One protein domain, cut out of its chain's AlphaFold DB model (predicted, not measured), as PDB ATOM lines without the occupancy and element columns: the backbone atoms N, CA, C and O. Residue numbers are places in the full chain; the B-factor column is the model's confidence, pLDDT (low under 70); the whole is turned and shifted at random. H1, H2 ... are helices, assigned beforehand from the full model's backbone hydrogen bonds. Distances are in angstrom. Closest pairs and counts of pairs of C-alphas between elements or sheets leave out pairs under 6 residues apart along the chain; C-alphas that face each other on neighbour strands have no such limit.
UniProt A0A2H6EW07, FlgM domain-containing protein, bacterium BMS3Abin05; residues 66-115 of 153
ATOM      1  N   ILE A  66     -34.320  -7.858 -21.157       70.69
ATOM      2  CA  ILE A  66     -35.027  -6.837 -20.361       70.69
ATOM      3  C   ILE A  66     -35.466  -7.394 -18.988       70.69
ATOM      4  O   ILE A  66     -35.777  -6.638 -18.065       70.69
ATOM      5  N   ARG A  67     -35.523  -8.724 -18.822       71.38
ATOM      6  CA  ARG A  67     -35.808  -9.354 -17.528       71.38
ATOM      7  C   ARG A  67     -34.670  -9.142 -16.533       71.38
ATOM      8  O   ARG A  67     -34.969  -8.937 -15.364       71.38
ATOM      9  N   LEU A  68     -33.412  -9.155 -16.978       78.81
ATOM     10  CA  LEU A  68     -32.250  -8.941 -16.111       78.81
ATOM     11  C   LEU A  68     -32.232  -7.515 -15.561       78.81
ATOM     12  O   LEU A  68     -32.157  -7.357 -14.349       78.81
ATOM     13  N   ASP A  69     -32.450  -6.508 -16.408       81.56
ATOM     14  CA  ASP A  69     -32.490  -5.099 -15.987       81.56
ATOM     15  C   ASP A  69     -33.575  -4.851 -14.924       81.56
ATOM     16  O   ASP A  69     -33.371  -4.151 -13.932       81.56
ATOM     17  N   LYS A  70     -34.751  -5.468 -15.102       82.06
ATOM     18  CA  LYS A  70     -35.855  -5.374 -14.134       82.06
ATOM     19  C   LYS A  70     -35.537  -6.077 -12.817       82.06
ATOM     20  O   LYS A  70     -35.949  -5.593 -11.761       82.06
ATOM     21  N   ILE A  71     -34.850  -7.216 -12.876       83.25
ATOM     22  CA  ILE A  71     -34.408  -7.948 -11.687       83.25
ATOM     23  C   ILE A  71     -33.374  -7.113 -10.935       83.25
ATOM     24  O   ILE A  71     -33.548  -6.892  -9.743       83.25
ATOM     25  N   GLU A  72     -32.366  -6.582 -11.622       86.56
ATOM     26  CA  GLU A  72     -31.313  -5.764 -11.017       86.56
ATOM     27  C   GLU A  72     -31.881  -4.494 -10.371       86.56
ATOM     28  O   GLU A  72     -31.611  -4.219  -9.202       86.56
ATOM     29  N   ALA A  73     -32.779  -3.787 -11.064       86.81
ATOM     30  CA  ALA A  73     -33.482  -2.638 -10.496       86.81
ATOM     31  C   ALA A  73     -34.312  -3.009  -9.253       86.81
ATOM     32  O   ALA A  73     -34.422  -2.220  -8.316       86.81
ATOM     33  N   SER A  74     -34.901  -4.206  -9.222       85.12
ATOM     34  CA  SER A  74     -35.655  -4.681  -8.055       85.12
ATOM     35  C   SER A  74     -34.731  -5.026  -6.886       85.12
ATOM     36  O   SER A  74     -35.039  -4.675  -5.750       85.12
ATOM     37  N   VAL A  75     -33.582  -5.654  -7.155       89.31
ATOM     38  CA  VAL A  75     -32.551  -5.960  -6.147       89.31
ATOM     39  C   VAL A  75     -32.031  -4.675  -5.505       89.31
ATOM     40  O   VAL A  75     -32.025  -4.577  -4.282       89.31
ATOM     41  N   GLN A  76     -31.721  -3.649  -6.300       90.44
ATOM     42  CA  GLN A  76     -31.275  -2.350  -5.782       90.44
ATOM     43  C   GLN A  76     -32.306  -1.706  -4.846       90.44
ATOM     44  O   GLN A  76     -31.945  -1.157  -3.809       90.44
ATOM     45  N   LYS A  77     -33.603  -1.805  -5.161       88.00
ATOM     46  CA  LYS A  77     -34.676  -1.286  -4.293       88.00
ATOM     47  C   LYS A  77     -34.808  -2.050  -2.976       88.00
ATOM     48  O   LYS A  77     -35.159  -1.455  -1.957       88.00
ATOM     49  N   ILE A  78     -34.534  -3.356  -2.993       87.56
ATOM     50  CA  ILE A  78     -34.492  -4.189  -1.785       87.56
ATOM     51  C   ILE A  78     -33.309  -3.775  -0.909       87.56
ATOM     52  O   ILE A  78     -33.504  -3.509   0.275       87.56
ATOM     53  N   GLU A  79     -32.114  -3.661  -1.487       90.44
ATOM     54  CA  GLU A  79     -30.902  -3.246  -0.768       90.44
ATOM     55  C   GLU A  79     -31.015  -1.822  -0.212       90.44
ATOM     56  O   GLU A  79     -30.618  -1.560   0.921       90.44
ATOM     57  N   ALA A  80     -31.640  -0.914  -0.966       89.88
ATOM     58  CA  ALA A  80     -31.937   0.449  -0.532       89.88
ATOM     59  C   ALA A  80     -33.035   0.531   0.550       89.88
ATOM     60  O   ALA A  80     -33.366   1.625   1.011       89.88
ATOM     61  N   GLY A  81     -33.634  -0.599   0.943       87.31
ATOM     62  CA  GLY A  81     -34.669  -0.655   1.972       87.31
ATOM     63  C   GLY A  81     -35.967   0.053   1.577       87.31
ATOM     64  O   GLY A  81     -36.755   0.417   2.451       87.31
ATOM     65  N   GLU A  82     -36.228   0.265   0.280       85.56
ATOM     66  CA  GLU A  82     -37.439   0.968  -0.170       85.56
ATOM     67  C   GLU A  82     -38.716   0.248   0.265       85.56
ATOM     68  O   GLU A  82     -39.700   0.894   0.618       85.56
ATOM     69  N   TYR A  83     -38.676  -1.083   0.320       82.69
ATOM     70  CA  TYR A  83     -39.790  -1.918   0.764       82.69
ATOM     71  C   TYR A  83     -39.986  -1.945   2.286       82.69
ATOM     72  O   TYR A  83     -41.012  -2.425   2.757       82.69
ATOM     73  N   SER A  84     -39.034  -1.418   3.060       86.75
ATOM     74  CA  SER A  84     -39.161  -1.261   4.513       86.75
ATOM     75  C   SER A  84     -39.827   0.062   4.902       86.75
ATOM     76  O   SER A  84     -40.190   0.246   6.064       86.75
ATOM     77  N   LYS A  85     -40.001   0.991   3.952       92.12
ATOM     78  CA  LYS A  85     -40.679   2.268   4.198       92.12
ATOM     79  C   LYS A  85     -42.173   2.027   4.465       92.12
ATOM     80  O   LYS A  85     -42.796   1.241   3.748       92.12
ATOM     81  N   PRO A  86     -42.783   2.736   5.431       87.06
ATOM     82  CA  PRO A  86     -44.189   2.534   5.793       87.06
ATOM     83  C   PRO A  86     -45.152   2.782   4.622       87.06
ATOM     84  O   PRO A  86     -46.165   2.098   4.508       87.06
ATOM     85  N   GLU A  87     -44.810   3.694   3.710       88.00
ATOM     86  CA  GLU A  87     -45.589   3.972   2.496       88.00
ATOM     87  C   GLU A  87     -45.623   2.774   1.533       88.00
ATOM     88  O   GLU A  87     -46.686   2.396   1.038       88.00
ATOM     89  N   ALA A  88     -44.474   2.125   1.308       86.44
ATOM     90  CA  ALA A  88     -44.377   0.946   0.451       86.44
ATOM     91  C   ALA A  88     -45.120  -0.249   1.063       86.44
ATOM     92  O   ALA A  88     -45.857  -0.946   0.367       86.44
ATOM     93  N   VAL A  89     -44.987  -0.447   2.378       86.12
ATOM     94  CA  VAL A  89     -45.714  -1.490   3.116       86.12
ATOM     95  C   VAL A  89     -47.225  -1.271   3.035       86.12
ATOM     96  O   VAL A  89     -47.960  -2.221   2.768       86.12
ATOM     97  N   GLY A  90     -47.692  -0.030   3.210       87.81
ATOM     98  CA  GLY A  90     -49.108   0.320   3.092       87.81
ATOM     99  C   GLY A  90     -49.672   0.007   1.705       87.81
ATOM    100  O   GLY A  90     -50.690  -0.675   1.593       87.81
ATOM    101  N   SER A  91     -48.962   0.407   0.648       85.56
ATOM    102  CA  SER A  91     -49.363   0.134  -0.739       85.56
ATOM    103  C   SER A  91     -49.392  -1.366  -1.068       85.56
ATOM    104  O   SER A  91     -50.304  -1.846  -1.751       85.56
ATOM    105  N   ILE A  92     -48.431  -2.136  -0.545       86.81
ATOM    106  CA  ILE A  92     -48.403  -3.596  -0.689       86.81
ATOM    107  C   ILE A  92     -49.596  -4.227   0.033       86.81
ATOM    108  O   ILE A  92     -50.277  -5.077  -0.542       86.81
ATOM    109  N   ALA A  93     -49.868  -3.811   1.270       85.75
ATOM    110  CA  ALA A  93     -50.989  -4.321   2.050       85.75
ATOM    111  C   ALA A  93     -52.333  -4.031   1.366       85.75
ATOM    112  O   ALA A  93     -53.168  -4.928   1.248       85.75
ATOM    113  N   GLU A  94     -52.521  -2.818   0.846       87.31
ATOM    114  CA  GLU A  94     -53.728  -2.438   0.112       87.31
ATOM    115  C   GLU A  94     -53.896  -3.266  -1.170       87.31
ATOM    116  O   GLU A  94     -54.962  -3.831  -1.418       87.31
ATOM    117  N   SER A  95     -52.816  -3.444  -1.932       87.38
ATOM    118  CA  SER A  95     -52.817  -4.274  -3.142       87.38
ATOM    119  C   SER A  95     -53.124  -5.747  -2.847       87.38
ATOM    120  O   SER A  95     -53.775  -6.423  -3.644       87.38
ATOM    121  N   LEU A  96     -52.669  -6.272  -1.703       86.06
ATOM    122  CA  LEU A  96     -52.988  -7.630  -1.255       86.06
ATOM    123  C   LEU A  96     -54.461  -7.767  -0.865       86.06
ATOM    124  O   LEU A  96     -55.095  -8.752  -1.239       86.06
ATOM    125  N   LEU A  97     -55.021  -6.776  -0.170       85.25
ATOM    126  CA  LEU A  97     -56.431  -6.767   0.231       85.25
ATOM    127  C   LEU A  97     -57.392  -6.676  -0.962       85.25
ATOM    128  O   LEU A  97     -58.516  -7.171  -0.884       85.25
ATOM    129  N   GLN A  98     -56.961  -6.094  -2.081       86.50
ATOM    130  CA  GLN A  98     -57.751  -6.054  -3.314       86.50
ATOM    131  C   GLN A  98     -57.818  -7.404  -4.045       86.50
ATOM    132  O   GLN A  98     -58.649  -7.573  -4.938       86.50
ATOM    133  N   LYS A  99     -56.988  -8.388  -3.676       86.25
ATOM    134  CA  LYS A  99     -57.027  -9.710  -4.308       86.25
ATOM    135  C   LYS A  99     -58.259 -10.508  -3.853       86.25
ATOM    136  O   LYS A  99     -58.568 -10.535  -2.660       86.25
ATOM    137  N   PRO A 100     -58.918 -11.239  -4.770       77.25
ATOM    138  CA  PRO A 100     -60.154 -11.971  -4.477       77.25
ATOM    139  C   PRO A 100     -59.978 -13.035  -3.381       77.25
ATOM    140  O   PRO A 100     -60.876 -13.241  -2.567       77.25
ATOM    141  N   GLU A 101     -58.798 -13.654  -3.309       79.81
ATOM    142  CA  GLU A 101     -58.429 -14.640  -2.284       79.81
ATOM    143  C   GLU A 101     -58.529 -14.068  -0.861       79.81
ATOM    144  O   GLU A 101     -59.020 -14.729   0.053       79.81
ATOM    145  N   PHE A 102     -58.116 -12.810  -0.675       76.06
ATOM    146  CA  PHE A 102     -58.153 -12.139   0.623       76.06
ATOM    147  C   PHE A 102     -59.531 -11.546   0.923       76.06
ATOM    148  O   PHE A 102     -59.974 -11.588   2.072       76.06
ATOM    149  N   GLN A 103     -60.256 -11.071  -0.094       74.50
ATOM    150  CA  GLN A 103     -61.627 -10.582   0.073       74.50
ATOM    151  C   GLN A 103     -62.568 -11.672   0.599       74.50
ATOM    152  O   GLN A 103     -63.358 -11.409   1.505       74.50
ATOM    153  N   ALA A 104     -62.444 -12.906   0.101       71.00
ATOM    154  CA  ALA A 104     -63.240 -14.037   0.576       71.00
ATOM    155  C   ALA A 104     -63.001 -14.333   2.069       71.00
ATOM    156  O   ALA A 104     -63.951 -14.544   2.823       71.00
ATOM    157  N   ILE A 105     -61.745 -14.279   2.524       69.75
ATOM    158  CA  ILE A 105     -61.378 -14.510   3.931       69.75
ATOM    159  C   ILE A 105     -61.918 -13.390   4.834       69.75
ATOM    160  O   ILE A 105     -62.431 -13.660   5.923       69.75
ATOM    161  N   VAL A 106     -61.829 -12.132   4.389       67.38
ATOM    162  CA  VAL A 106     -62.369 -10.977   5.126       67.38
ATOM    163  C   VAL A 106     -63.893 -11.071   5.240       67.38
ATOM    164  O   VAL A 106     -64.437 -10.879   6.328       67.38
ATOM    165  N   GLN A 107     -64.584 -11.442   4.160       65.50
ATOM    166  CA  GLN A 107     -66.039 -11.612   4.157       65.50
ATOM    167  C   GLN A 107     -66.493 -12.780   5.042       65.50
ATOM    168  O   GLN A 107     -67.432 -12.618   5.819       65.50
ATOM    169  N   GLN A 108     -65.800 -13.922   5.013       63.12
ATOM    170  CA  GLN A 108     -66.104 -15.057   5.894       63.12
ATOM    171  C   GLN A 108     -65.935 -14.703   7.378       63.12
ATOM    172  O   GLN A 108     -66.774 -15.056   8.208       63.12
ATOM    173  N   LYS A 109     -64.880 -13.957   7.735       59.78
ATOM    174  CA  LYS A 109     -64.682 -13.489   9.117       59.78
ATOM    175  C   LYS A 109     -65.718 -12.447   9.546       59.78
ATOM    176  O   LYS A 109     -66.114 -12.455  10.709       59.78
ATOM    177  N   ALA A 110     -66.175 -11.589   8.635       57.47
ATOM    178  CA  ALA A 110     -67.230 -10.615   8.911       57.47
ATOM    179  C   ALA A 110     -68.606 -11.281   9.107       57.47
ATOM    180  O   ALA A 110     -69.368 -10.880   9.986       57.47
ATOM    181  N   GLN A 111     -68.907 -12.334   8.343       55.78
ATOM    182  CA  GLN A 111     -70.163 -13.084   8.465       55.78
ATOM    183  C   GLN A 111     -70.240 -13.913   9.757       55.78
ATOM    184  O   GLN A 111     -71.321 -14.077  10.317       55.78
ATOM    185  N   ASN A 112     -69.104 -14.355  10.303       55.84
ATOM    186  CA  ASN A 112     -69.055 -15.177  11.518       55.84
ATOM    187  C   ASN A 112     -69.328 -14.432  12.843       55.84
ATOM    188  O   ASN A 112     -69.122 -15.006  13.912       55.84
ATOM    189  N   LYS A 113     -69.784 -13.169  12.828       56.84
ATOM    190  CA  LYS A 113     -69.963 -12.398  14.075       56.84
ATOM    191  C   LYS A 113     -71.192 -11.499  14.173       56.84
ATOM    192  O   LYS A 113     -71.236 -10.650  15.061       56.84
ATOM    193  N   ILE A 114     -72.206 -11.691  13.334       58.12
ATOM    194  CA  ILE A 114     -73.481 -10.985  13.505       58.12
ATOM    195  C   ILE A 114     -74.494 -11.979  14.062       58.12
ATOM    196  O   ILE A 114     -75.162 -12.693  13.321       58.12
ATOM    197  N   ILE A 115     -74.593 -12.048  15.392       62.94
ATOM    198  CA  ILE A 115     -75.765 -12.663  16.022       62.94
ATOM    199  C   ILE A 115     -76.946 -11.735  15.692       62.94
ATOM    200  O   ILE A 115     -76.880 -10.557  16.051       62.94
TER     201      ILE A 115
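AT A GLANCE: This is residues 66 to 115 of the 153 residues of the protein "FlgM domain-containing protein" of bacterium BMS3Abin05 (UniProt A0A2H6EW07). This is an open zigzag of three helices strung one after another, with no packed core: H1 and H2 make the two arms of a wide V with the link of residues 80 to 85 at its point, and H3 turns off from the far end of H2 at a corner. Residues 112 to 115 run on past H3 as a short tail that sticks out. The printed part has 50 residues with three named helices, in the order H1, H2, H3, and no named strand; its class is all helix. The whole is extended, with a radius of gyration of the C-alphas of 16.7 A and spans of 53 by 24 by 10 A.

IN THESE COORDINATES: Find C-alpha 66 at (-35.027, -6.837, -20.361), where H1 begins; from there the helix holds residues 66 to 79 and reaches 20.3 A from first to last C-alpha. With 14 residues it is the longest helix. Go on to C-alpha 86 at (-44.189, 2.534, 5.793), the start of H2, residues 86 to 97, which measures 16.3 A. Then look at Pro 100, where H3 begins; it holds residues 100 to 111, measures 16.4 A and ends with C-alpha 111 at (-70.163, -13.084, 8.465).

HOW THE PARTS SIT: Start with H1, which touches no helix: it is apart from H2, and apart from H3 as well. From Glu 79, residues 80 to 85 make a short link to H2. Past Leu 97, residues 98 and 99 make a tight link to H3. Here you find H2 and H3 close but not clearly touching, with 2 pairs of C-alphas within 8 A; their closest C-alphas, those of Leu 97 and Gln 103, are 6.4 A apart. The lines of H2 and H3 stand about perpendicular, at 80 degrees, and their centres are 17.7 A apart. In the backbones of H1 and H2, every O i to N i+4 pair is within hydrogen-bond range; in H3, 7 of 8 are.

THE WHOLE: Look from Ile 66 to Ile 115, the first and last printed residues: their C-alphas are the two farthest apart, at 54.9 A. The outline is a rod. The printed part has no cut, and neither of its two links between helices is long. Among the stretches that stand free are residues 66 to 73 of H1 and residues 107 to 115, of which 107 to 111 belong to H3. Read the B-factor column for the model's confidence: the mean pLDDT of the printed part is 79.2, and residues 105 to 115 are under 70.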